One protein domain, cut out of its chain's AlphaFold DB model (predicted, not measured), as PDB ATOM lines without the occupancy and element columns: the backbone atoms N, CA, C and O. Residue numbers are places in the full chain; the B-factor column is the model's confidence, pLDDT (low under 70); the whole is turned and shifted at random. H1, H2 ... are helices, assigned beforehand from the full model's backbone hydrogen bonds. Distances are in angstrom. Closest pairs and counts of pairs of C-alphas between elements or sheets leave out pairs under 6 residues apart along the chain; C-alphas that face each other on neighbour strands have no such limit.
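Overview. This is residues 136 to 277 and 308 to 345 of the 345 residues of an uncharacterized protein of Stieleria varia (UniProt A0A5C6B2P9). Two long helices, H11 and H12, lie side by side and run opposite ways, forming the core of an elongated domain. H1 crosses H12 towards one end of this pair, with short H2, H3 and H4 beyond, while H8 crosses both long helices towards the other end, where H10 and H13 extend the body. The printed part has 180 residues with thirteen named helices, H1 to H13 in chain order, and no named strand: the class is all helix. It is compact, with a radius of gyration of the C-alphas of 18.4 A, and spans 64 by 34 by 31 A.

Along the chain. Find C-alpha 136 at (-148.562, -153.998, -115.352), where H1 begins; it runs 14.2 A to residue 145. Next come H2, residues 150 to 154, H3, 156 to 159, H4, 165 to 170, H5, 178 to 181, and H6, 183 to 189. H7, residues 198 to 207, covers 14.2 A, and H8, 215 to 229, covers 21.5 A. After H9, residues 235 to 238, H10 runs 16.7 A from 242 to 253. Look for C-alpha 255 at (-140.465, -141.390, -137.304): H11 runs from there 31.3 A to 276. H12, residues 313 to 332, spans 28.3 A, and H13, 337 to 341, ends at (-138.070, -122.853, -137.716).

Arrangement. Start at H12, the hub, which touches five helices. It touches H11 at a shallow tilt of 3 degrees, opposite ways, with C-alphas 270 and 315 closest at 6.0 A. H1 touches residues 315 to 323 of H12 about perpendicular, at 83 degrees; Ala 142 and Ala 319 have the closest C-alphas, 5.0 A apart. H6 touches H12 at a steep tilt of 56 degrees, C-alphas 189 and 330 being closest at 4.5 A. H8 touches H12 about perpendicular, at 89 degrees, with C-alphas 228 and 325 closest at 6.7 A. H7 touches H11, C-alphas 205 and 256 being closest at 6.6 A. H10 touches H13, with C-alphas 245 and 337 closest at 6.4 A. H5 only just touches H1, with 3 pairs of C-alphas within 8 A; H2 touches H1 only at the corner. H3, H4 and H9 touch no helix. Every O i to N i+4 pair is within hydrogen-bond range in H1, H6, H7, H8, H10, H11, H12 and H13, against 1 of 2 in H4 and 0 of 1 in H2, where 2 of 2 O i to N i+3 pairs are; H3, H5 and H9 are too short for an i+4 pair.

Size, cuts and confidence. The C-alphas of Ser 161 and Gln 345 are the two farthest apart, 64.8 A. Residues 278 to 307 are not printed; C-alphas 277 and 308 stand 21.0 A apart across the cut. Of the links printed whole, none is long. Check the B-factor column for pLDDT under 70 at residues 159 to 161, 211 to 212, 277 and 337 to 345.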
ATOM      1  N   GLU A 136    -147.378-153.392-114.731       94.00
ATOM      2  CA  GLU A 136    -148.562-153.998-115.352       94.00
ATOM      3  C   GLU A 136    -148.699-153.636-116.844       94.00
ATOM      4  O   GLU A 136    -149.052-154.482-117.662       94.00
ATOM      5  N   MET A 137    -148.394-152.390-117.222       94.88
ATOM      6  CA  MET A 137    -148.472-151.932-118.613       94.88
ATOM      7  C   MET A 137    -147.348-152.545-119.451       94.88
ATOM      8  O   MET A 137    -147.566-152.966-120.588       94.88
ATOM      9  N   VAL A 138    -146.146-152.624-118.875       97.19
ATOM     10  CA  VAL A 138    -144.985-153.260-119.504       97.19
ATOM     11  C   VAL A 138    -145.254-154.744-119.742       97.19
ATOM     12  O   VAL A 138    -145.012-155.243-120.841       97.19
ATOM     13  N   ASP A 139    -145.819-155.429-118.751       95.44
ATOM     14  CA  ASP A 139    -146.184-156.838-118.838       95.44
ATOM     15  C   ASP A 139    -147.232-157.071-119.928       95.44
ATOM     16  O   ASP A 139    -147.059-157.939-120.786       95.44
ATOM     17  N   GLN A 140    -148.297-156.263-119.964       95.25
ATOM     18  CA  GLN A 140    -149.311-156.346-121.018       95.25
ATOM     19  C   GLN A 140    -148.700-156.155-122.413       95.25
ATOM     20  O   GLN A 140    -149.026-156.902-123.340       95.25
ATOM     21  N   LEU A 141    -147.769-155.208-122.566       96.56
ATOM     22  CA  LEU A 141    -147.029-155.024-123.812       96.56
ATOM     23  C   LEU A 141    -146.140-156.225-124.143       96.56
ATOM     24  O   LEU A 141    -146.056-156.583-125.316       96.56
ATOM     25  N   ALA A 142    -145.509-156.870-123.162       96.69
ATOM     26  CA  ALA A 142    -144.701-158.068-123.390       96.69
ATOM     27  C   ALA A 142    -145.543-159.206-123.991       96.69
ATOM     28  O   ALA A 142    -145.185-159.741-125.044       96.69
ATOM     29  N   PHE A 143    -146.706-159.500-123.398       95.12
ATOM     30  CA  PHE A 143    -147.665-160.472-123.937       95.12
ATOM     31  C   PHE A 143    -148.083-160.116-125.363       95.12
ATOM     32  O   PHE A 143    -147.983-160.937-126.283       95.12
ATOM     33  N   LEU A 144    -148.486-158.862-125.561       95.62
ATOM     34  CA  LEU A 144    -148.971-158.379-126.842       95.62
ATOM     35  C   LEU A 144    -147.906-158.477-127.939       95.62
ATOM     36  O   LEU A 144    -148.189-158.944-129.046       95.62
ATOM     37  N   LEU A 145    -146.671-158.064-127.641       96.38
ATOM     38  CA  LEU A 145    -145.538-158.074-128.568       96.38
ATOM     39  C   LEU A 145    -145.091-159.494-128.931       96.38
ATOM     40  O   LEU A 145    -144.679-159.714-130.074       96.38
ATOM     41  N   SER A 146    -145.266-160.451-128.017       94.69
ATOM     42  CA  SER A 146    -145.120-161.892-128.267       94.69
ATOM     43  C   SER A 146    -146.316-162.529-128.986       94.69
ATOM     44  O   SER A 146    -146.296-163.721-129.302       94.69
ATOM     45  N   GLY A 147    -147.352-161.747-129.296       94.19
ATOM     46  CA  GLY A 147    -148.518-162.205-130.044       94.19
ATOM     47  C   GLY A 147    -149.505-163.010-129.207       94.19
ATOM     48  O   GLY A 147    -150.184-163.871-129.770       94.19
ATOM     49  N   ILE A 148    -149.585-162.734-127.904       93.94
ATOM     50  CA  ILE A 148    -150.575-163.283-126.972       93.94
ATOM     51  C   ILE A 148    -151.536-162.170-126.535       93.94
ATOM     52  O   ILE A 148    -151.116-161.033-126.327       93.94
ATOM     53  N   ASP A 149    -152.824-162.487-126.403       93.00
ATOM     54  CA  ASP A 149    -153.806-161.581-125.802       93.00
ATOM     55  C   ASP A 149    -153.441-161.290-124.330       93.00
ATOM     56  O   ASP A 149    -153.394-162.232-123.531       93.00
ATOM     57  N   PRO A 150    -153.218-160.024-123.924       92.94
ATOM     58  CA  PRO A 150    -152.929-159.684-122.532       92.94
ATOM     59  C   PRO A 150    -154.001-160.155-121.539       92.94
ATOM     60  O   PRO A 150    -153.683-160.416-120.381       92.94
ATOM     61  N   ALA A 151    -155.256-160.329-121.974       91.50
ATOM     62  CA  ALA A 151    -156.321-160.862-121.123       91.50
ATOM     63  C   ALA A 151    -156.040-162.300-120.646       91.50
ATOM     64  O   ALA A 151    -156.453-162.672-119.546       91.50
ATOM     65  N   ALA A 152    -155.282-163.088-121.420       89.94
ATOM     66  CA  ALA A 152    -154.904-164.453-121.052       89.94
ATOM     67  C   ALA A 152    -154.044-164.505-119.779       89.94
ATOM     68  O   ALA A 152    -154.065-165.506-119.066       89.94
ATOM     69  N   ARG A 153    -153.338-163.416-119.442       87.88
ATOM     70  CA  ARG A 153    -152.542-163.312-118.209       87.88
ATOM     71  C   ARG A 153    -153.391-163.497-116.953       87.88
ATOM     72  O   ARG A 153    -152.916-164.084-115.985       87.88
ATOM     73  N   ASN A 154    -154.632-163.014-116.983       87.31
ATOM     74  CA  ASN A 154    -155.554-163.022-115.848       87.31
ATOM     75  C   ASN A 154    -156.622-164.124-115.949       87.31
ATOM     76  O   ASN A 154    -157.482-164.218-115.073       87.31
ATOM     77  N   ASP A 155    -156.601-164.949-117.003       86.00
ATOM     78  CA  ASP A 155    -157.582-166.020-117.166       86.00
ATOM     79  C   ASP A 155    -157.362-167.090-116.075       86.00
ATOM     80  O   ASP A 155    -156.269-167.668-115.982       86.00
ATOM     81  N   PRO A 156    -158.387-167.408-115.259       82.38
ATOM     82  CA  PRO A 156    -158.310-168.453-114.241       82.38
ATOM     83  C   PRO A 156    -157.845-169.815-114.772       82.38
ATOM     84  O   PRO A 156    -157.299-170.606-114.002       82.38
ATOM     85  N   LYS A 157    -158.047-170.101-116.068       83.31
ATOM     86  CA  LYS A 157    -157.558-171.326-116.717       83.31
ATOM     87  C   LYS A 157    -156.037-171.444-116.678       83.31
ATOM     88  O   LYS A 157    -155.534-172.553-116.545       83.31
ATOM     89  N   PHE A 158    -155.322-170.325-116.784       82.12
ATOM     90  CA  PHE A 158    -153.859-170.290-116.874       82.12
ATOM     91  C   PHE A 158    -153.208-169.844-115.562       82.12
ATOM     92  O   PHE A 158    -152.160-170.364-115.179       82.12
ATOM     93  N   ALA A 159    -153.873-168.955-114.820       69.00
ATOM     94  CA  ALA A 159    -153.410-168.429-113.536       69.00
ATOM     95  C   ALA A 159    -153.245-169.504-112.439       69.00
ATOM     96  O   ALA A 159    -152.514-169.313-111.469       69.00
ATOM     97  N   ARG A 160    -153.916-170.657-112.573       64.50
ATOM     98  CA  ARG A 160    -153.884-171.752-111.584       64.50
ATOM     99  C   ARG A 160    -152.761-172.766-111.803       64.50
ATOM    100  O   ARG A 160    -152.475-173.550-110.903       64.50
ATOM    101  N   SER A 161    -152.144-172.780-112.982       62.62
ATOM    102  CA  SER A 161    -151.373-173.932-113.468       62.62
ATOM    103  C   SER A 161    -149.854-173.740-113.503       62.62
ATOM    104  O   SER A 161    -149.163-174.590-114.053       62.62
ATOM    105  N   GLY A 162    -149.309-172.657-112.929       73.31
ATOM    106  CA  GLY A 162    -147.867-172.365-113.034       73.31
ATOM    107  C   GLY A 162    -147.406-172.180-114.485       73.31
ATOM    108  O   GLY A 162    -146.236-172.380-114.793       73.31
ATOM    109  N   VAL A 163    -148.355-171.847-115.365       84.88
ATOM    110  CA  VAL A 163    -148.157-171.638-116.797       84.88
ATOM    111  C   VAL A 163    -147.308-170.395-116.988       84.88
ATOM    112  O   VAL A 163    -147.564-169.365-116.367       84.88
ATOM    113  N   THR A 164    -146.304-170.505-117.846       87.12
ATOM    114  CA  THR A 164    -145.434-169.393-118.226       87.12
ATOM    115  C   THR A 164    -145.966-168.692-119.473       87.12
ATOM    116  O   THR A 164    -146.757-169.245-120.244       87.12
ATOM    117  N   MET A 165    -145.487-167.473-119.725       87.19
ATOM    118  CA  MET A 165    -145.749-166.774-120.984       87.19
ATOM    119  C   MET A 165    -145.354-167.635-122.198       87.19
ATOM    120  O   MET A 165    -146.079-167.680-123.189       87.19
ATOM    121  N   ARG A 166    -144.263-168.403-122.099       85.50
ATOM    122  CA  ARG A 166    -143.819-169.337-123.139       85.50
ATOM    123  C   ARG A 166    -144.818-170.460-123.416       85.50
ATOM    124  O   ARG A 166    -145.048-170.786-124.582       85.50
ATOM    125  N   ASP A 167    -145.414-171.038-122.380       87.62
ATOM    126  CA  ASP A 167    -146.433-172.080-122.538       87.62
ATOM    127  C   ASP A 167    -147.658-171.531-123.280       87.62
ATOM    128  O   ASP A 167    -148.216-172.195-124.153       87.62
ATOM    129  N   LEU A 168    -148.031-170.276-123.004       87.88
ATOM    130  CA  LEU A 168    -149.114-169.587-123.706       87.88
ATOM    131  C   LEU A 168    -148.787-169.301-125.175       87.88
ATOM    132  O   LEU A 168    -149.672-169.400-126.021       87.88
ATOM    133  N   ILE A 169    -147.528-169.016-125.523       87.12
ATOM    134  CA  ILE A 169    -147.114-168.792-126.923       87.12
ATOM    135  C   ILE A 169    -147.406-170.020-127.794       87.12
ATOM    136  O   ILE A 169    -147.710-169.866-128.982       87.12
ATOM    137  N   GLN A 170    -147.312-171.222-127.218       85.00
ATOM    138  CA  GLN A 170    -147.566-172.487-127.912       85.00
ATOM    139  C   GLN A 170    -149.065-172.768-128.106       85.00
ATOM    140  O   GLN A 170    -149.434-173.568-128.966       85.00
ATOM    141  N   GLN A 171    -149.938-172.098-127.352       84.25
ATOM    142  CA  GLN A 171    -151.382-172.291-127.422       84.25
ATOM    143  C   GLN A 171    -152.002-171.372-128.475       84.25
ATOM    144  O   GLN A 171    -151.860-170.154-128.434       84.25
ATOM    145  N   THR A 172    -152.730-171.950-129.433       73.12
ATOM    146  CA  THR A 172    -153.316-171.185-130.549       73.12
ATOM    147  C   THR A 172    -154.494-170.303-130.133       73.12
ATOM    148  O   THR A 172    -154.724-169.271-130.762       73.12
ATOM    149  N   GLU A 173    -155.214-170.671-129.071       83.06
ATOM    150  CA  GLU A 173    -156.438-169.993-128.621       83.06
ATOM    151  C   GLU A 173    -156.196-168.567-128.112       83.06
ATOM    152  O   GLU A 173    -157.085-167.726-128.201       83.06
ATOM    153  N   VAL A 174    -154.983-168.281-127.637       86.25
ATOM    154  CA  VAL A 174    -154.603-166.979-127.068       86.25
ATOM    155  C   VAL A 174    -153.817-166.107-128.052       86.25
ATOM    156  O   VAL A 174    -153.383-165.011-127.699       86.25
ATOM    157  N   ARG A 175    -153.603-166.570-129.294       89.81
ATOM    158  CA  ARG A 175    -152.778-165.860-130.283       89.81
ATOM    159  C   ARG A 175    -153.513-164.676-130.896       89.81
ATOM    160  O   ARG A 175    -154.622-164.803-131.413       89.81
ATOM    161  N   VAL A 176    -152.826-163.539-130.960       91.00
ATOM    162  CA  VAL A 176    -153.344-162.293-131.537       91.00
ATOM    163  C   VAL A 176    -152.407-161.712-132.588       91.00
ATOM    164  O   VAL A 176    -151.210-161.991-132.639       91.00
ATOM    165  N   SER A 177    -152.967-160.865-133.455       91.06
ATOM    166  CA  SER A 177    -152.171-160.061-134.381       91.06
ATOM    167  C   SER A 177    -151.692-158.795-133.674       91.06
ATOM    168  O   SER A 177    -152.432-157.815-133.581       91.06
ATOM    169  N   THR A 178    -150.439-158.798-133.220       91.75
ATOM    170  CA  THR A 178    -149.811-157.656-132.537       91.75
ATOM    171  C   THR A 178    -149.926-156.360-133.344       91.75
ATOM    172  O   THR A 178    -150.347-155.339-132.815       91.75
ATOM    173  N   SER A 179    -149.629-156.399-134.652       88.31
ATOM    174  CA  SER A 179    -149.731-155.211-135.517       88.31
ATOM    175  C   SER A 179    -151.155-154.661-135.622       88.31
ATOM    176  O   SER A 179    -151.319-153.482-135.906       88.31
ATOM    177  N   ARG A 180    -152.184-155.500-135.442       89.44
ATOM    178  CA  ARG A 180    -153.581-155.053-135.454       89.44
ATOM    179  C   ARG A 180    -153.955-154.383-134.137       89.44
ATOM    180  O   ARG A 180    -154.629-153.363-134.169       89.44
ATOM    181  N   LEU A 181    -153.552-154.965-133.011       91.62
ATOM    182  CA  LEU A 181    -153.909-154.460-131.685       91.62
ATOM    183  C   LEU A 181    -153.136-153.192-131.311       91.62
ATOM    184  O   LEU A 181    -153.723-152.292-130.731       91.62
ATOM    185  N   LEU A 182    -151.871-153.074-131.723       93.62
ATOM    186  CA  LEU A 182    -151.078-151.856-131.527       93.62
ATOM    187  C   LEU A 182    -151.319-150.777-132.593       93.62
ATOM    188  O   LEU A 182    -150.681-149.733-132.545       93.62
ATOM    189  N   TYR A 183    -152.204-150.999-133.570       90.44
ATOM    190  CA  TYR A 183    -152.387-150.064-134.686       90.44
ATOM    191  C   TYR A 183    -152.775-148.658-134.211       90.44
ATOM    192  O   TYR A 183    -152.192-147.664-134.650       90.44
ATOM    193  N   THR A 184    -153.737-148.581-133.290       89.44
ATOM    194  CA  THR A 184    -154.193-147.317-132.702       89.44
ATOM    195  C   THR A 184    -153.073-146.642-131.917       89.44
ATOM    196  O   THR A 184    -152.791-145.468-132.138       89.44
ATOM    197  N   ASP A 185    -152.376-147.398-131.071       93.44
ATOM    198  CA  ASP A 185    -151.235-146.934-130.284       93.44
ATOM    199  C   ASP A 185    -150.081-146.420-131.165       93.44
ATOM    200  O   ASP A 185    -149.502-145.369-130.892       93.44
ATOM    201  N   HIS A 186    -149.778-147.094-132.281       94.31
ATOM    202  CA  HIS A 186    -148.764-146.644-133.242       94.31
ATOM    203  C   HIS A 186    -149.149-145.324-133.904       94.31
ATOM    204  O   HIS A 186    -148.308-144.430-134.005       94.31
ATOM    205  N   ARG A 187    -150.412-145.164-134.316       91.12
ATOM    206  CA  ARG A 187    -150.912-143.884-134.847       91.12
ATOM    207  C   ARG A 187    -150.879-142.782-133.797       91.12
ATOM    208  O   ARG A 187    -150.538-141.647-134.112       91.12
ATOM    209  N   TYR A 188    -151.184-143.124-132.551       91.31
ATOM    210  CA  TYR A 188    -151.150-142.201-131.426       91.31
ATOM    211  C   TYR A 188    -149.729-141.690-131.109       91.31
ATOM    212  O   TYR A 188    -149.538-140.497-130.835       91.31
ATOM    213  N   VAL A 189    -148.710-142.556-131.190       93.75
ATOM    214  CA  VAL A 189    -147.296-142.139-131.118       93.75
ATOM    215  C   VAL A 189    -146.973-141.214-132.287       93.75
ATOM    216  O   VAL A 189    -146.443-140.120-132.084       93.75
ATOM    217  N   LEU A 190    -147.353-141.620-133.501       92.56
ATOM    218  CA  LEU A 190    -147.099-140.921-134.759       92.56
ATOM    219  C   LEU A 190    -148.093-139.775-135.002       92.56
ATOM    220  O   LEU A 190    -148.731-139.702-136.050       92.56
ATOM    221  N   ILE A 191    -148.191-138.840-134.053       84.00
ATOM    222  CA  ILE A 191    -149.198-137.763-134.060       84.00
ATOM    223  C   ILE A 191    -149.201-136.912-135.343       84.00
ATOM    224  O   ILE A 191    -150.255-136.451-135.773       84.00
ATOM    225  N   HIS A 192    -148.052-136.737-136.001       77.62
ATOM    226  CA  HIS A 192    -147.957-136.001-137.269       77.62
ATOM    227  C   HIS A 192    -148.658-136.720-138.438       77.62
ATOM    228  O   HIS A 192    -149.028-136.086-139.421       77.62
ATOM    229  N   LEU A 193    -148.890-138.033-138.324       78.94
ATOM    230  CA  LEU A 193    -149.651-138.828-139.288       78.94
ATOM    231  C   LEU A 193    -151.137-138.934-138.945       78.94
ATOM    232  O   LEU A 193    -151.851-139.663-139.629       78.94
ATOM    233  N   ARG A 194    -151.631-138.229-137.918       70.31
ATOM    234  CA  ARG A 194    -153.040-138.326-137.495       70.31
ATOM    235  C   ARG A 194    -154.033-137.987-138.613       70.31
ATOM    236  O   ARG A 194    -155.115-138.554-138.640       70.31
ATOM    237  N   ASN A 195    -153.633-137.115-139.540       72.38
ATOM    238  CA  ASN A 195    -154.454-136.690-140.675       72.38
ATOM    239  C   ASN A 195    -154.375-137.653-141.872       72.38
ATOM    240  O   ASN A 195    -155.066-137.439-142.863       72.38
ATOM    241  N   LEU A 196    -153.507-138.672-141.827       80.25
ATOM    242  CA  LEU A 196    -153.513-139.708-142.851       80.25
ATOM    243  C   LEU A 196    -154.725-140.607-142.646       80.25
ATOM    244  O   LEU A 196    -154.977-141.068-141.526       80.25
ATOM    245  N   ASP A 197    -155.421-140.900-143.742       87.06
ATOM    246  CA  ASP A 197    -156.394-141.980-143.753       87.06
ATOM    247  C   ASP A 197    -155.723-143.331-143.431       87.06
ATOM    248  O   ASP A 197    -154.494-143.498-143.467       87.06
ATOM    249  N   ASP A 198    -156.553-144.307-143.069       82.81
ATOM    250  CA  ASP A 198    -156.089-145.620-142.627       82.81
ATOM    251  C   ASP A 198    -155.241-146.346-143.683       82.81
ATOM    252  O   ASP A 198    -154.336-147.111-143.327       82.81
ATOM    253  N   ASP A 199    -155.524-146.134-144.968       87.12
ATOM    254  CA  ASP A 199    -154.863-146.825-146.071       87.12
ATOM    255  C   ASP A 199    -153.509-146.193-146.394       87.12
ATOM    256  O   ASP A 199    -152.527-146.920-146.557       87.12
ATOM    257  N   ALA A 200    -153.413-144.866-146.363       87.69
ATOM    258  CA  ALA A 200    -152.169-144.118-146.468       87.69
ATOM    259  C   ALA A 200    -151.232-144.425-145.292       87.69
ATOM    260  O   ALA A 200    -150.038-144.669-145.492       87.69
ATOM    261  N   PHE A 201    -151.759-144.488-144.063       89.31
ATOM    262  CA  PHE A 201    -150.964-144.913-142.912       89.31
ATOM    263  C   PHE A 201    -150.480-146.360-143.074       89.31
ATOM    264  O   PHE A 201    -149.302-146.647-142.855       89.31
ATOM    265  N   ARG A 202    -151.359-147.282-143.495       89.38
ATOM    266  CA  ARG A 202    -150.979-148.680-143.755       89.38
ATOM    267  C   ARG A 202    -149.918-148.799-144.845       89.38
ATOM    268  O   ARG A 202    -149.026-149.630-144.700       89.38
ATOM    269  N   ALA A 203    -150.007-148.003-145.906       89.38
ATOM    270  CA  ALA A 203    -149.016-147.971-146.973       89.38
ATOM    271  C   ALA A 203    -147.642-147.571-146.422       89.38
ATOM    272  O   ALA A 203    -146.716-148.372-146.517       89.38
ATOM    273  N   LYS A 204    -147.546-146.433-145.718       89.25
ATOM    274  CA  LYS A 204    -146.294-145.981-145.081       89.25
ATOM    275  C   LYS A 204    -145.747-146.982-144.066       89.25
ATOM    276  O   LYS A 204    -144.548-147.227-144.002       89.25
ATOM    277  N   TRP A 205    -146.622-147.582-143.263       90.88
ATOM    278  CA  TRP A 205    -146.224-148.592-142.283       90.88
ATOM    279  C   TRP A 205    -145.647-149.848-142.945       90.88
ATOM    280  O   TRP A 205    -144.708-150.448-142.427       90.88
ATOM    281  N   ASN A 206    -146.218-150.274-144.074       90.25
ATOM    282  CA  ASN A 206    -145.725-151.427-144.821       90.25
ATOM    283  C   ASN A 206    -144.440-151.106-145.587       90.25
ATOM    284  O   ASN A 206    -143.539-151.933-145.565       90.25
ATOM    285  N   GLU A 207    -144.327-149.915-146.166       89.94
ATOM    286  CA  GLU A 207    -143.095-149.412-146.779       89.94
ATOM    287  C   GLU A 207    -141.943-149.416-145.763       89.94
ATOM    288  O   GLU A 207    -140.916-150.042-145.992       89.94
ATOM    289  N   ALA A 208    -142.155-148.881-144.558       89.12
ATOM    290  CA  ALA A 208    -141.161-148.911-143.479       89.12
ATOM    291  C   ALA A 208    -140.841-150.331-142.952       89.12
ATOM    292  O   ALA A 208    -139.842-150.554-142.258       89.12
ATOM    293  N   LYS A 209    -141.699-151.327-143.230       87.44
ATOM    294  CA  LYS A 209    -141.393-152.741-142.949       87.44
ATOM    295  C   LYS A 209    -140.473-153.343-144.003       87.44
ATOM    296  O   LYS A 209    -139.843-154.368-143.711       87.44
ATOM    297  N   GLU A 210    -140.380-152.766-145.189       85.44
ATOM    298  CA  GLU A 210    -139.361-153.149-146.155       85.44
ATOM    299  C   GLU A 210    -138.000-152.748-145.571       85.44
ATOM    300  O   GLU A 210    -137.843-151.702-144.946       85.44
ATOM    301  N   GLN A 211    -137.037-153.676-145.574       66.44
ATOM    302  CA  GLN A 211    -135.791-153.444-144.846       66.44
ATOM    303  C   GLN A 211    -134.974-152.354-145.549       66.44
ATOM    304  O   GLN A 211    -134.647-152.539-146.721       66.44
ATOM    305  N   PRO A 212    -134.552-151.290-144.841       67.56
ATOM    306  CA  PRO A 212    -133.551-150.386-145.381       67.56
ATOM    307  C   PRO A 212    -132.255-151.179-145.581       67.56
ATOM    308  O   PRO A 212    -131.787-151.861-144.663       67.56
ATOM    309  N   GLY A 213    -131.707-151.141-146.792       71.44
ATOM    310  CA  GLY A 213    -130.420-151.749-147.121       71.44
ATOM    311  C   GLY A 213    -129.250-150.819-146.792       71.44
ATOM    312  O   GLY A 213    -129.401-149.601-146.772       71.44
ATOM    313  N   GLY A 214    -128.068-151.390-146.548       81.44
ATOM    314  CA  GLY A 214    -126.805-150.642-146.524       81.44
ATOM    315  C   GLY A 214    -126.732-149.499-145.500       81.44
ATOM    316  O   GLY A 214    -126.880-149.713-144.292       81.44
ATOM    317  N   GLN A 215    -126.442-148.293-145.992       81.62
ATOM    318  CA  GLN A 215    -126.164-147.096-145.195       81.62
ATOM    319  C   GLN A 215    -127.386-146.622-144.388       81.62
ATOM    320  O   GLN A 215    -127.260-146.347-143.194       81.62
ATOM    321  N   ASP A 216    -128.584-146.666-144.976       84.69
ATOM    322  CA  ASP A 216    -129.834-146.234-144.335       84.69
ATOM    323  C   ASP A 216    -130.131-146.990-143.036       84.69
ATOM    324  O   ASP A 216    -130.618-146.426-142.052       84.69
ATOM    325  N   ALA A 217    -129.813-148.288-143.002       85.81
ATOM    326  CA  ALA A 217    -129.978-149.092-141.799       85.81
ATOM    327  C   ALA A 217    -129.055-148.622-140.669       85.81
ATOM    328  O   ALA A 217    -129.459-148.670-139.504       85.81
ATOM    329  N   THR A 218    -127.839-148.191-141.005       88.94
ATOM    330  CA  THR A 218    -126.851-147.672-140.054       88.94
ATOM    331  C   THR A 218    -127.280-146.312-139.522       88.94
ATOM    332  O   THR A 218    -127.227-146.082-138.312       88.94
ATOM    333  N   ASP A 219    -127.780-145.442-140.392       90.25
ATOM    334  CA  ASP A 219    -128.220-144.108-139.998       90.25
ATOM    335  C   ASP A 219    -129.470-144.167-139.115       90.25
ATOM    336  O   ASP A 219    -129.515-143.507-138.078       90.25
ATOM    337  N   LEU A 220    -130.409-145.079-139.387       91.12
ATOM    338  CA  LEU A 220    -131.530-145.342-138.475       91.12
ATOM    339  C   LEU A 220    -131.081-145.874-137.105       91.12
ATOM    340  O   LEU A 220    -131.708-145.553-136.094       91.12
ATOM    341  N   ILE A 221    -130.008-146.675-137.028       91.56
ATOM    342  CA  ILE A 221    -129.444-147.112-135.733       91.56
ATOM    343  C   ILE A 221    -128.885-145.915-134.970       91.56
ATOM    344  O   ILE A 221    -129.160-145.777-133.777       91.56
ATOM    345  N   LYS A 222    -128.096-145.066-135.636       94.06
ATOM    346  CA  LYS A 222    -127.533-143.859-135.021       94.06
ATOM    347  C   LYS A 222    -128.649-142.941-134.532       94.06
ATOM    348  O   LYS A 222    -128.616-142.521-133.380       94.06
ATOM    349  N   LEU A 223    -129.662-142.713-135.363       94.56
ATOM    350  CA  LEU A 223    -130.801-141.865-135.041       94.56
ATOM    351  C   LEU A 223    -131.617-142.426-133.869       94.56
ATOM    352  O   LEU A 223    -131.963-141.678-132.965       94.56
ATOM    353  N   THR A 224    -131.825-143.747-133.811       94.19
ATOM    354  CA  THR A 224    -132.455-144.414-132.654       94.19
ATOM    355  C   THR A 224    -131.681-144.145-131.362       94.19
ATOM    356  O   THR A 224    -132.282-143.800-130.351       94.19
ATOM    357  N   ARG A 225    -130.347-144.270-131.387       93.81
ATOM    358  CA  ARG A 225    -129.501-144.012-130.208       93.81
ATOM    359  C   ARG A 225    -129.511-142.542-129.794       93.81
ATOM    360  O   ARG A 225    -129.421-142.262-128.608       93.81
ATOM    361  N   ARG A 226    -129.564-141.616-130.758       94.19
ATOM    362  CA  ARG A 226    -129.671-140.176-130.479       94.19
ATOM    363  C   ARG A 226    -131.034-139.841-129.872       94.19
ATOM    364  O   ARG A 226    -131.072-139.157-128.864       94.19
ATOM    365  N   LEU A 227    -132.118-140.398-130.418       94.50
ATOM    366  CA  LEU A 227    -133.471-140.268-129.870       94.50
ATOM    367  C   LEU A 227    -133.543-140.727-128.404       94.50
ATOM    368  O   LEU A 227    -134.088-140.006-127.577       94.50
ATOM    369  N   GLU A 228    -132.972-141.893-128.085       91.19
ATOM    370  CA  GLU A 228    -132.941-142.457-126.721       91.19
ATOM    371  C   GLU A 228    -132.135-141.603-125.721       91.19
ATOM    372  O   GLU A 228    -132.317-141.755-124.519       91.19
ATOM    373  N   LYS A 229    -131.242-140.727-126.197       91.19
ATOM    374  CA  LYS A 229    -130.403-139.845-125.366       91.19
ATOM    375  C   LYS A 229    -130.904-138.407-125.288       91.19
ATOM    376  O   LYS A 229    -130.293-137.605-124.592       91.19
ATOM    377  N   LEU A 230    -131.931-138.065-126.060       89.44
ATOM    378  CA  LEU A 230    -132.421-136.701-126.136       89.44
ATOM    379  C   LEU A 230    -133.160-136.358-124.841       89.44
ATOM    380  O   LEU A 230    -134.153-137.002-124.507       89.44
ATOM    381  N   ASP A 231    -132.691-135.340-124.136       86.75
ATOM    382  CA  ASP A 231    -133.404-134.805-122.986       86.75
ATOM    383  C   ASP A 231    -134.469-133.815-123.472       86.75
ATOM    384  O   ASP A 231    -134.183-132.914-124.255       86.75
ATOM    385  N   LEU A 232    -135.716-134.029-123.054       84.44
ATOM    386  CA  LEU A 232    -136.870-133.210-123.423       84.44
ATOM    387  C   LEU A 232    -137.443-132.431-122.233       84.44
ATOM    388  O   LEU A 232    -138.500-131.814-122.379       84.44
ATOM    389  N   GLU A 233    -136.806-132.466-121.060       81.06
ATOM    390  CA  GLU A 233    -137.272-131.720-119.883       81.06
ATOM    391  C   GLU A 233    -137.263-130.204-120.134       81.06
ATOM    392  O   GLU A 233    -138.215-129.511-119.775       81.06
ATOM    393  N   ASN A 234    -136.267-129.709-120.879       75.25
ATOM    394  CA  ASN A 234    -136.117-128.296-121.236       75.25
ATOM    395  C   ASN A 234    -136.393-128.031-122.724       75.25
ATOM    396  O   ASN A 234    -135.591-127.414-123.426       75.25
ATOM    397  N   ALA A 235    -137.558-128.449-123.231       72.06
ATOM    398  CA  ALA A 235    -137.922-128.300-124.649       72.06
ATOM    399  C   ALA A 235    -137.798-126.860-125.209       72.06
ATOM    400  O   ALA A 235    -137.626-126.668-126.414       72.06
ATOM    401  N   SER A 236    -137.868-125.832-124.354       70.94
ATOM    402  CA  SER A 236    -137.642-124.431-124.733       70.94
ATOM    403  C   SER A 236    -136.185-124.087-125.061       70.94
ATOM    404  O   SER A 236    -135.952-123.143-125.815       70.94
ATOM    405  N   GLU A 237    -135.220-124.806-124.490       74.88
ATOM    406  CA  GLU A 237    -133.786-124.628-124.755       74.88
ATOM    407  C   GLU A 237    -133.361-125.374-126.017       74.88
ATOM    408  O   GLU A 237    -132.583-124.845-126.807       74.88
ATOM    409  N   ILE A 238    -133.987-126.522-126.279       77.38
ATOM    410  CA  ILE A 238    -133.762-127.325-127.485       77.38
ATOM    411  C   ILE A 238    -134.005-126.517-128.761       77.38
ATOM    412  O   ILE A 238    -133.229-126.581-129.706       77.38
ATOM    413  N   ALA A 239    -135.059-125.696-128.785       72.88
ATOM    414  CA  ALA A 239    -135.353-124.840-129.935       72.88
ATOM    415  C   ALA A 239    -134.268-123.775-130.198       72.88
ATOM    416  O   ALA A 239    -134.201-123.240-131.300       72.88
ATOM    417  N   LYS A 240    -133.441-123.449-129.197       77.06
ATOM    418  CA  LYS A 240    -132.333-122.490-129.314       77.06
ATOM    419  C   LYS A 240    -131.020-123.174-129.705       77.06
ATOM    420  O   LYS A 240    -130.111-122.498-130.181       77.06
ATOM    421  N   ASN A 241    -130.913-124.487-129.508       83.94
ATOM    422  CA  ASN A 241    -129.766-125.286-129.911       83.94
ATOM    423  C   ASN A 241    -129.970-125.797-131.346       83.94
ATOM    424  O   ASN A 241    -130.794-126.677-131.594       83.94
ATOM    425  N   SER A 242    -129.211-125.252-132.299       82.38
ATOM    426  CA  SER A 242    -129.359-125.596-133.718       82.38
ATOM    427  C   SER A 242    -129.134-127.083-134.007       82.38
ATOM    428  O   SER A 242    -129.837-127.644-134.845       82.38
ATOM    429  N   GLU A 243    -128.214-127.744-133.297       87.25
ATOM    430  CA  GLU A 243    -127.906-129.161-133.517       87.25
ATOM    431  C   GLU A 243    -129.048-130.073-133.042       87.25
ATOM    432  O   GLU A 243    -129.420-131.038-133.716       87.25
ATOM    433  N   GLU A 244    -129.636-129.768-131.884       87.00
ATOM    434  CA  GLU A 244    -130.760-130.539-131.347       87.00
ATOM    435  C   GLU A 244    -132.046-130.282-132.132       87.00
ATOM    436  O   GLU A 244    -132.810-131.217-132.388       87.00
ATOM    437  N   ALA A 245    -132.258-129.043-132.582       86.31
ATOM    438  CA  ALA A 245    -133.353-128.712-133.479       86.31
ATOM    439  C   ALA A 245    -133.253-129.497-134.800       86.31
ATOM    440  O   ALA A 245    -134.240-130.094-135.239       86.31
ATOM    441  N   GLU A 246    -132.059-129.575-135.398       89.56
ATOM    442  CA  GLU A 246    -131.822-130.373-136.604       89.56
ATOM    443  C   GLU A 246    -132.059-131.871-136.350       89.56
ATOM    444  O   GLU A 246    -132.729-132.545-137.137       89.56
ATOM    445  N   LEU A 247    -131.582-132.398-135.218       91.00
ATOM    446  CA  LEU A 247    -131.837-133.782-134.817       91.00
ATOM    447  C   LEU A 247    -133.341-134.075-134.699       91.00
ATOM    448  O   LEU A 247    -133.795-135.119-135.171       91.00
ATOM    449  N   ILE A 248    -134.129-133.176-134.106       90.62
ATOM    450  CA  ILE A 248    -135.585-133.344-134.004       90.62
ATOM    451  C   ILE A 248    -136.226-133.418-135.390       90.62
ATOM    452  O   ILE A 248    -137.056-134.299-135.618       90.62
ATOM    453  N   LEU A 249    -135.821-132.566-136.334       90.00
ATOM    454  CA  LEU A 249    -136.322-132.610-137.713       90.00
ATOM    455  C   LEU A 249    -135.955-133.934-138.411       90.00
ATOM    456  O   LEU A 249    -136.795-134.552-139.077       90.00
ATOM    457  N   GLN A 250    -134.731-134.429-138.204       92.25
ATOM    458  CA  GLN A 250    -134.309-135.744-138.700       92.25
ATOM    459  C   GLN A 250    -135.151-136.879-138.088       92.25
ATOM    460  O   GLN A 250    -135.582-137.786-138.801       92.25
ATOM    461  N   ILE A 251    -135.450-136.825-136.786       93.94
ATOM    462  CA  ILE A 251    -136.320-137.805-136.115       93.94
ATOM    463  C   ILE A 251    -137.744-137.738-136.673       93.94
ATOM    464  O   ILE A 251    -138.328-138.779-136.973       93.94
ATOM    465  N   GLN A 252    -138.302-136.537-136.832       91.31
ATOM    466  CA  GLN A 252    -139.660-136.329-137.335       91.31
ATOM    467  C   GLN A 252    -139.834-136.902-138.744       91.31
ATOM    468  O   GLN A 252    -140.787-137.640-138.989       91.31
ATOM    469  N   SER A 253    -138.885-136.639-139.646       90.69
ATOM    470  CA  SER A 253    -138.927-137.159-141.021       90.69
ATOM    471  C   SER A 253    -138.813-138.688-141.105       90.69
ATOM    472  O   SER A 253    -139.356-139.291-142.029       90.69
ATOM    473  N   ARG A 254    -138.161-139.334-140.126       92.69
ATOM    474  CA  ARG A 254    -137.911-140.792-140.086       92.69
ATOM    475  C   ARG A 254    -138.726-141.527-139.022       92.69
ATOM    476  O   ARG A 254    -138.438-142.675-138.685       92.69
ATOM    477  N   ALA A 255    -139.755-140.892-138.475       94.31
ATOM    478  CA  ALA A 255    -140.465-141.390-137.304       94.31
ATOM    479  C   ALA A 255    -141.152-142.749-137.515       94.31
ATOM    480  O   ALA A 255    -141.127-143.599-136.622       94.31
ATOM    481  N   VAL A 256    -141.732-142.978-138.698       94.25
ATOM    482  CA  VAL A 256    -142.347-144.273-139.044       94.25
ATOM    483  C   VAL A 256    -141.291-145.373-139.065       94.25
ATOM    484  O   VAL A 256    -141.474-146.409-138.426       94.25
ATOM    485  N   ASP A 257    -140.167-145.124-139.739       94.19
ATOM    486  CA  ASP A 257    -139.054-146.068-139.852       94.19
ATOM    487  C   ASP A 257    -138.484-146.430-138.479       94.19
ATOM    488  O   ASP A 257    -138.243-147.604-138.186       94.19
ATOM    489  N   LEU A 258    -138.304-145.430-137.608       95.50
ATOM    490  CA  LEU A 258    -137.825-145.617-136.238       95.50
ATOM    491  C   LEU A 258    -138.773-146.519-135.436       95.50
ATOM    492  O   LEU A 258    -138.329-147.525-134.870       95.50
ATOM    493  N   LEU A 259    -140.076-146.221-135.450       95.75
ATOM    494  CA  LEU A 259    -141.068-146.990-134.699       95.75
ATOM    495  C   LEU A 259    -141.196-148.426-135.222       95.75
ATOM    496  O   LEU A 259    -141.172-149.376-134.432       95.75
ATOM    497  N   VAL A 260    -141.277-148.614-136.544       94.75
ATOM    498  CA  VAL A 260    -141.361-149.945-137.171       94.75
ATOM    499  C   VAL A 260    -140.103-150.759-136.890       94.75
ATOM    500  O   VAL A 260    -140.189-151.945-136.546       94.75
ATOM    501  N   ARG A 261    -138.921-150.143-136.988       93.38
ATOM    502  CA  ARG A 261    -137.651-150.801-136.673       93.38
ATOM    503  C   ARG A 261    -137.616-151.252-135.219       93.38
ATOM    504  O   ARG A 261    -137.246-152.403-134.963       93.38
ATOM    505  N   ARG A 262    -137.999-150.383-134.275       95.62
ATOM    506  CA  ARG A 262    -138.041-150.728-132.849       95.62
ATOM    507  C   ARG A 262    -139.008-151.873-132.598       95.62
ATOM    508  O   ARG A 262    -138.609-152.868-132.002       95.62
ATOM    509  N   TYR A 263    -140.222-151.771-133.129       96.06
ATOM    510  CA  TYR A 263    -141.245-152.806-133.048       96.06
ATOM    511  C   TYR A 263    -140.713-154.170-133.516       96.06
ATOM    512  O   TYR A 263    -140.717-155.134-132.751       96.06
ATOM    513  N   ARG A 264    -140.150-154.253-134.729       94.12
ATOM    514  CA  ARG A 264    -139.608-155.514-135.270       94.12
ATOM    515  C   ARG A 264    -138.435-156.044-134.455       94.12
ATOM    516  O   ARG A 264    -138.323-157.254-134.278       94.12
ATOM    517  N   ARG A 265    -137.545-155.165-133.988       94.06
ATOM    518  CA  ARG A 265    -136.402-155.562-133.158       94.06
ATOM    519  C   ARG A 265    -136.871-156.166-131.839       94.06
ATOM    520  O   ARG A 265    -136.339-157.198-131.446       94.06
ATOM    521  N   THR A 266    -137.865-155.563-131.191       96.69
ATOM    522  CA  THR A 266    -138.423-156.092-129.946       96.69
ATOM    523  C   THR A 266    -139.127-157.422-130.173       96.69
ATOM    524  O   THR A 266    -138.870-158.353-129.421       96.69
ATOM    525  N   GLN A 267    -139.915-157.564-131.245       95.50
ATOM    526  CA  GLN A 267    -140.532-158.853-131.579       95.50
ATOM    527  C   GLN A 267    -139.490-159.959-131.782       95.50
ATOM    528  O   GLN A 267    -139.615-161.022-131.190       95.50
ATOM    529  N   ARG A 268    -138.417-159.694-132.542       94.44
ATOM    530  CA  ARG A 268    -137.326-160.669-132.723       94.44
ATOM    531  C   ARG A 268    -136.647-161.023-131.404       94.44
ATOM    532  O   ARG A 268    -136.405-162.194-131.158       94.44
ATOM    533  N   LYS A 269    -136.375-160.032-130.551       95.56
ATOM    534  CA  LYS A 269    -135.760-160.260-129.237       95.56
ATOM    535  C   LYS A 269    -136.656-161.121-128.342       95.56
ATOM    536  O   LYS A 269    -136.161-162.019-127.678       95.56
ATOM    537  N   LEU A 270    -137.965-160.872-128.339       94.25
ATOM    538  CA  LEU A 270    -138.921-161.701-127.608       94.25
ATOM    539  C   LEU A 270    -138.999-163.110-128.197       94.25
ATOM    540  O   LEU A 270    -138.987-164.078-127.445       94.25
ATOM    541  N   ASP A 271    -139.019-163.258-129.520       91.94
ATOM    542  CA  ASP A 271    -138.959-164.572-130.169       91.94
ATOM    543  C   ASP A 271    -137.669-165.327-129.807       91.94
ATOM    544  O   ASP A 271    -137.707-166.537-129.602       91.94
ATOM    545  N   GLU A 272    -136.532-164.632-129.718       92.62
ATOM    546  CA  GLU A 272    -135.246-165.191-129.289       92.62
ATOM    547  C   GLU A 272    -135.297-165.654-127.833       92.62
ATOM    548  O   GLU A 272    -134.972-166.811-127.591       92.62
ATOM    549  N   ILE A 273    -135.767-164.815-126.901       91.12
ATOM    550  CA  ILE A 273    -135.925-165.160-125.474       91.12
ATOM    551  C   ILE A 273    -136.788-166.419-125.321       91.12
ATOM    552  O   ILE A 273    -136.388-167.394-124.691       91.12
ATOM    553  N   ASN A 274    -137.935-166.447-126.002       86.44
ATOM    554  CA  ASN A 274    -138.872-167.567-125.933       86.44
ATOM    555  C   ASN A 274    -138.336-168.860-126.585       86.44
ATOM    556  O   ASN A 274    -138.872-169.945-126.340       86.44
ATOM    557  N   ARG A 275    -137.287-168.765-127.418       85.12
ATOM    558  CA  ARG A 275    -136.594-169.907-128.037       85.12
ATOM    559  C   ARG A 275    -135.322-170.312-127.291       85.12
ATOM    560  O   ARG A 275    -135.001-171.491-127.286       85.12
ATOM    561  N   SER A 276    -134.571-169.391-126.688       73.25
ATOM    562  CA  SER A 276    -133.253-169.675-126.096       73.25
ATOM    563  C   SER A 276    -133.314-170.599-124.881       73.25
ATOM    564  O   SER A 276    -132.383-171.374-124.665       73.25
ATOM    565  N   ASP A 277    -134.445-170.627-124.181       61.28
ATOM    566  CA  ASP A 277    -134.689-171.550-123.068       61.28
ATOM    567  C   ASP A 277    -135.103-172.960-123.544       61.28
ATOM    568  O   ASP A 277    -135.572-173.790-122.765       61.28
ATOM    569  N   PRO A 308    -151.485-163.673-111.711       85.62
ATOM    570  CA  PRO A 308    -151.315-163.489-113.141       85.62
ATOM    571  C   PRO A 308    -150.131-164.314-113.649       85.62
ATOM    572  O   PRO A 308    -149.155-164.529-112.926       85.62
ATOM    573  N   VAL A 309    -150.219-164.765-114.900       87.62
ATOM    574  CA  VAL A 309    -149.115-165.475-115.559       87.62
ATOM    575  C   VAL A 309    -147.881-164.560-115.581       87.62
ATOM    576  O   VAL A 309    -147.981-163.433-116.082       87.62
ATOM    577  N   PRO A 310    -146.739-164.987-115.009       89.75
ATOM    578  CA  PRO A 310    -145.569-164.128-114.888       89.75
ATOM    579  C   PRO A 310    -144.931-163.847-116.251       89.75
ATOM    580  O   PRO A 310    -144.992-164.670-117.169       89.75
ATOM    581  N   VAL A 311    -144.291-162.683-116.350       90.62
ATOM    582  CA  VAL A 311    -143.447-162.288-117.480       90.62
ATOM    583  C   VAL A 311    -141.992-162.485-117.079       90.62
ATOM    584  O   VAL A 311    -141.579-162.052-116.005       90.62
ATOM    585  N   ASP A 312    -141.211-163.137-117.937       91.62
ATOM    586  CA  ASP A 312    -139.777-163.295-117.708       91.62
ATOM    587  C   ASP A 312    -139.082-161.927-117.700       91.62
ATOM    588  O   ASP A 312    -139.354-161.086-118.558       91.62
ATOM    589  N   GLU A 313    -138.120-161.721-116.799       94.38
ATOM    590  CA  GLU A 313    -137.406-160.442-116.643       94.38
ATOM    591  C   GLU A 313    -136.820-159.931-117.972       94.38
ATOM    592  O   GLU A 313    -136.917-158.756-118.325       94.38
ATOM    593  N   ALA A 314    -136.263-160.832-118.789       95.12
ATOM    594  CA  ALA A 314    -135.725-160.476-120.099       95.12
ATOM    595  C   ALA A 314    -136.809-159.973-121.072       95.12
ATOM    596  O   ALA A 314    -136.549-159.065-121.874       95.12
ATOM    597  N   ALA A 315    -138.010-160.559-121.013       95.38
ATOM    598  CA  ALA A 315    -139.156-160.152-121.816       95.38
ATOM    599  C   ALA A 315    -139.732-158.823-121.315       95.38
ATOM    600  O   ALA A 315    -139.980-157.931-122.131       95.38
ATOM    601  N   HIS A 316    -139.831-158.655-119.994       96.56
ATOM    602  CA  HIS A 316    -140.217-157.405-119.345       96.56
ATOM    603  C   HIS A 316    -139.289-156.261-119.780       96.56
ATOM    604  O   HIS A 316    -139.740-155.273-120.355       96.56
ATOM    605  N   MET A 317    -137.971-156.439-119.660       97.62
ATOM    606  CA  MET A 317    -136.984-155.437-120.079       97.62
ATOM    607  C   MET A 317    -137.032-155.136-121.584       97.62
ATOM    608  O   MET A 317    -136.803-154.001-122.008       97.62
ATOM    609  N   ALA A 318    -137.328-156.128-122.430       97.31
ATOM    610  CA  ALA A 318    -137.495-155.910-123.869       97.31
ATOM    611  C   ALA A 318    -138.751-155.080-124.193       97.31
ATOM    612  O   ALA A 318    -138.690-154.198-125.059       97.31
ATOM    613  N   ALA A 319    -139.862-155.342-123.502       97.75
ATOM    614  CA  ALA A 319    -141.101-154.584-123.625       97.75
ATOM    615  C   ALA A 319    -140.958-153.168-123.054       97.75
ATOM    616  O   ALA A 319    -141.370-152.210-123.709       97.75
ATOM    617  N   ARG A 320    -140.281-153.008-121.909       97.81
ATOM    618  CA  ARG A 320    -139.992-151.702-121.306       97.81
ATOM    619  C   ARG A 320    -139.212-150.824-122.269       97.81
ATOM    620  O   ARG A 320    -139.645-149.733-122.612       97.81
ATOM    621  N   ALA A 321    -138.136-151.366-122.829       97.12
ATOM    622  CA  ALA A 321    -137.321-150.638-123.783       97.12
ATOM    623  C   ALA A 321    -138.102-150.286-125.072       97.12
ATOM    624  O   ALA A 321    -137.778-149.312-125.753       97.12
ATOM    625  N   TYR A 322    -139.100-151.081-125.471       98.00
ATOM    626  CA  TYR A 322    -140.005-150.719-126.565       98.00
ATOM    627  C   TYR A 322    -140.920-149.550-126.186       98.00
ATOM    628  O   TYR A 322    -141.057-148.612-126.972       98.00
ATOM    629  N   LEU A 323    -141.503-149.599-124.990       97.44
ATOM    630  CA  LEU A 323    -142.375-148.560-124.465       97.44
ATOM    631  C   LEU A 323    -141.639-147.228-124.300       97.44
ATOM    632  O   LEU A 323    -142.105-146.227-124.833       97.44
ATOM    633  N   ASP A 324    -140.464-147.226-123.670       96.00
ATOM    634  CA  ASP A 324    -139.655-146.016-123.479       96.00
ATOM    635  C   ASP A 324    -139.325-145.360-124.830       96.00
ATOM    636  O   ASP A 324    -139.434-144.149-124.997       96.00
ATOM    637  N   HIS A 325    -139.023-146.168-125.852       96.88
ATOM    638  CA  HIS A 325    -138.806-145.665-127.206       96.88
ATOM    639  C   HIS A 325    -140.074-145.043-127.814       96.88
ATOM    640  O   HIS A 325    -139.990-144.010-128.477       96.88
ATOM    641  N   CYS A 326    -141.247-145.649-127.602       96.75
ATOM    642  CA  CYS A 326    -142.525-145.097-128.060       96.75
ATOM    643  C   CYS A 326    -142.855-143.777-127.357       96.75
ATOM    644  O   CYS A 326    -143.281-142.828-128.017       96.75
ATOM    645  N   VAL A 327    -142.633-143.714-126.040       95.31
ATOM    646  CA  VAL A 327    -142.797-142.506-125.227       95.31
ATOM    647  C   VAL A 327    -141.889-141.414-125.767       95.31
ATOM    648  O   VAL A 327    -142.378-140.371-126.189       95.31
ATOM    649  N   GLN A 328    -140.588-141.681-125.849       94.88
ATOM    650  CA  GLN A 328    -139.597-140.709-126.280       94.88
ATOM    651  C   GLN A 328    -139.876-140.194-127.696       94.88
ATOM    652  O   GLN A 328    -139.927-138.986-127.919       94.88
ATOM    653  N   LEU A 329    -140.155-141.092-128.649       95.62
ATOM    654  CA  LEU A 329    -140.538-140.703-130.006       95.62
ATOM    655  C   LEU A 329    -141.806-139.846-130.005       95.62
ATOM    656  O   LEU A 329    -141.842-138.791-130.632       95.62
ATOM    657  N   GLY A 330    -142.847-140.270-129.289       93.94
ATOM    658  CA  GLY A 330    -144.103-139.536-129.228       93.94
ATOM    659  C   GLY A 330    -143.960-138.152-128.590       93.94
ATOM    660  O   GLY A 330    -144.630-137.222-129.042       93.94
ATOM    661  N   ARG A 331    -143.072-137.994-127.601       91.50
ATOM    662  CA  ARG A 331    -142.720-136.696-127.005       91.50
ATOM    663  C   ARG A 331    -142.007-135.799-128.015       91.50
ATOM    664  O   ARG A 331    -142.471-134.683-128.238       91.50
ATOM    665  N   VAL A 332    -140.977-136.304-128.708       91.75
ATOM    666  CA  VAL A 332    -140.280-135.565-129.783       91.75
ATOM    667  C   VAL A 332    -141.256-135.094-130.854       91.75
ATOM    668  O   VAL A 332    -141.236-133.934-131.256       91.75
ATOM    669  N   LEU A 333    -142.163-135.960-131.299       91.00
ATOM    670  CA  LEU A 333    -143.136-135.620-132.339       91.00
ATOM    671  C   LEU A 333    -144.177-134.575-131.912       91.00
ATOM    672  O   LEU A 333    -144.879-134.038-132.766       91.00
ATOM    673  N   ARG A 334    -144.297-134.303-130.612       88.62
ATOM    674  CA  ARG A 334    -145.165-133.258-130.059       88.62
ATOM    675  C   ARG A 334    -144.408-131.949-129.802       88.62
ATOM    676  O   ARG A 334    -145.048-130.957-129.469       88.62
ATOM    677  N   THR A 335    -143.081-131.927-129.953       86.62
ATOM    678  CA  THR A 335    -142.294-130.689-129.846       86.62
ATOM    679  C   THR A 335    -142.612-129.744-131.009       86.62
ATOM    680  O   THR A 335    -142.636-130.142-132.174       86.62
ATOM    681  N   ASP A 336    -142.828-128.463-130.707       71.75
ATOM    682  CA  ASP A 336    -143.180-127.432-131.698       71.75
ATOM    683  C   ASP A 336    -141.969-126.880-132.482       71.75
ATOM    684  O   ASP A 336    -142.077-125.856-133.157       71.75
ATOM    685  N   VAL A 337    -140.813-127.548-132.435       65.50
ATOM    686  CA  VAL A 337    -139.558-127.081-133.060       65.50
ATOM    687  C   VAL A 337    -139.734-126.824-134.564       65.50
ATOM    688  O   VAL A 337    -139.300-125.791-135.070       65.50
ATOM    689  N   ALA A 338    -140.481-127.683-135.264       50.97
ATOM    690  CA  ALA A 338    -140.768-127.511-136.691       50.97
ATOM    691  C   ALA A 338    -141.694-126.324-137.007       50.97
ATOM    692  O   ALA A 338    -141.620-125.769-138.099       50.97
ATOM    693  N   LYS A 339    -142.557-125.904-136.070       55.16
ATOM    694  CA  LYS A 339    -143.436-124.741-136.282       55.16
ATOM    695  C   LYS A 339    -142.689-123.416-136.140       55.16
ATOM    696  O   LYS A 339    -143.110-122.435-136.738       55.16
ATOM    697  N   ARG A 340    -141.605-123.379-135.355       51.59
ATOM    698  CA  ARG A 340    -140.814-122.157-135.114       51.59
ATOM    699  C   ARG A 340    -139.751-121.921-136.183       51.59
ATOM    700  O   ARG A 340    -139.629-120.801-136.651       51.59
ATOM    701  N   ALA A 341    -139.085-122.974-136.661       48.16
ATOM    702  CA  ALA A 341    -138.070-122.853-137.716       48.16
ATOM    703  C   ALA A 341    -138.609-122.280-139.048       48.16
ATOM    704  O   ALA A 341    -137.837-121.743-139.832       48.16
ATOM    705  N   VAL A 342    -139.922-122.388-139.295       44.53
ATOM    706  CA  VAL A 342    -140.609-121.816-140.470       44.53
ATOM    707  C   VAL A 342    -141.124-120.391-140.213       44.53
ATOM    708  O   VAL A 342    -141.396-119.671-141.161       44.53
ATOM    709  N   ALA A 343    -141.278-119.975-138.951       48.19
ATOM    710  CA  ALA A 343    -141.744-118.631-138.595       48.19
ATOM    711  C   ALA A 343    -140.601-117.602-138.498       48.19
ATOM    712  O   ALA A 343    -140.861-116.405-138.579       48.19
ATOM    713  N   ASP A 344    -139.362-118.077-138.328       46.09
ATOM    714  CA  ASP A 344    -138.143-117.258-138.277       46.09
ATOM    715  C   ASP A 344    -137.436-117.133-139.654       46.09
ATOM    716  O   ASP A 344    -136.340-116.576-139.734       46.09
ATOM    717  N   GLN A 345    -138.053-117.650-140.730       41.41
ATOM    718  CA  GLN A 345    -137.676-117.443-142.141       41.41
ATOM    719  C   GLN A 345    -138.685-116.516-142.814       41.41
ATOM    720  O   GLN A 345    -138.242-115.682-143.636       41.41
TER     721      GLN A 345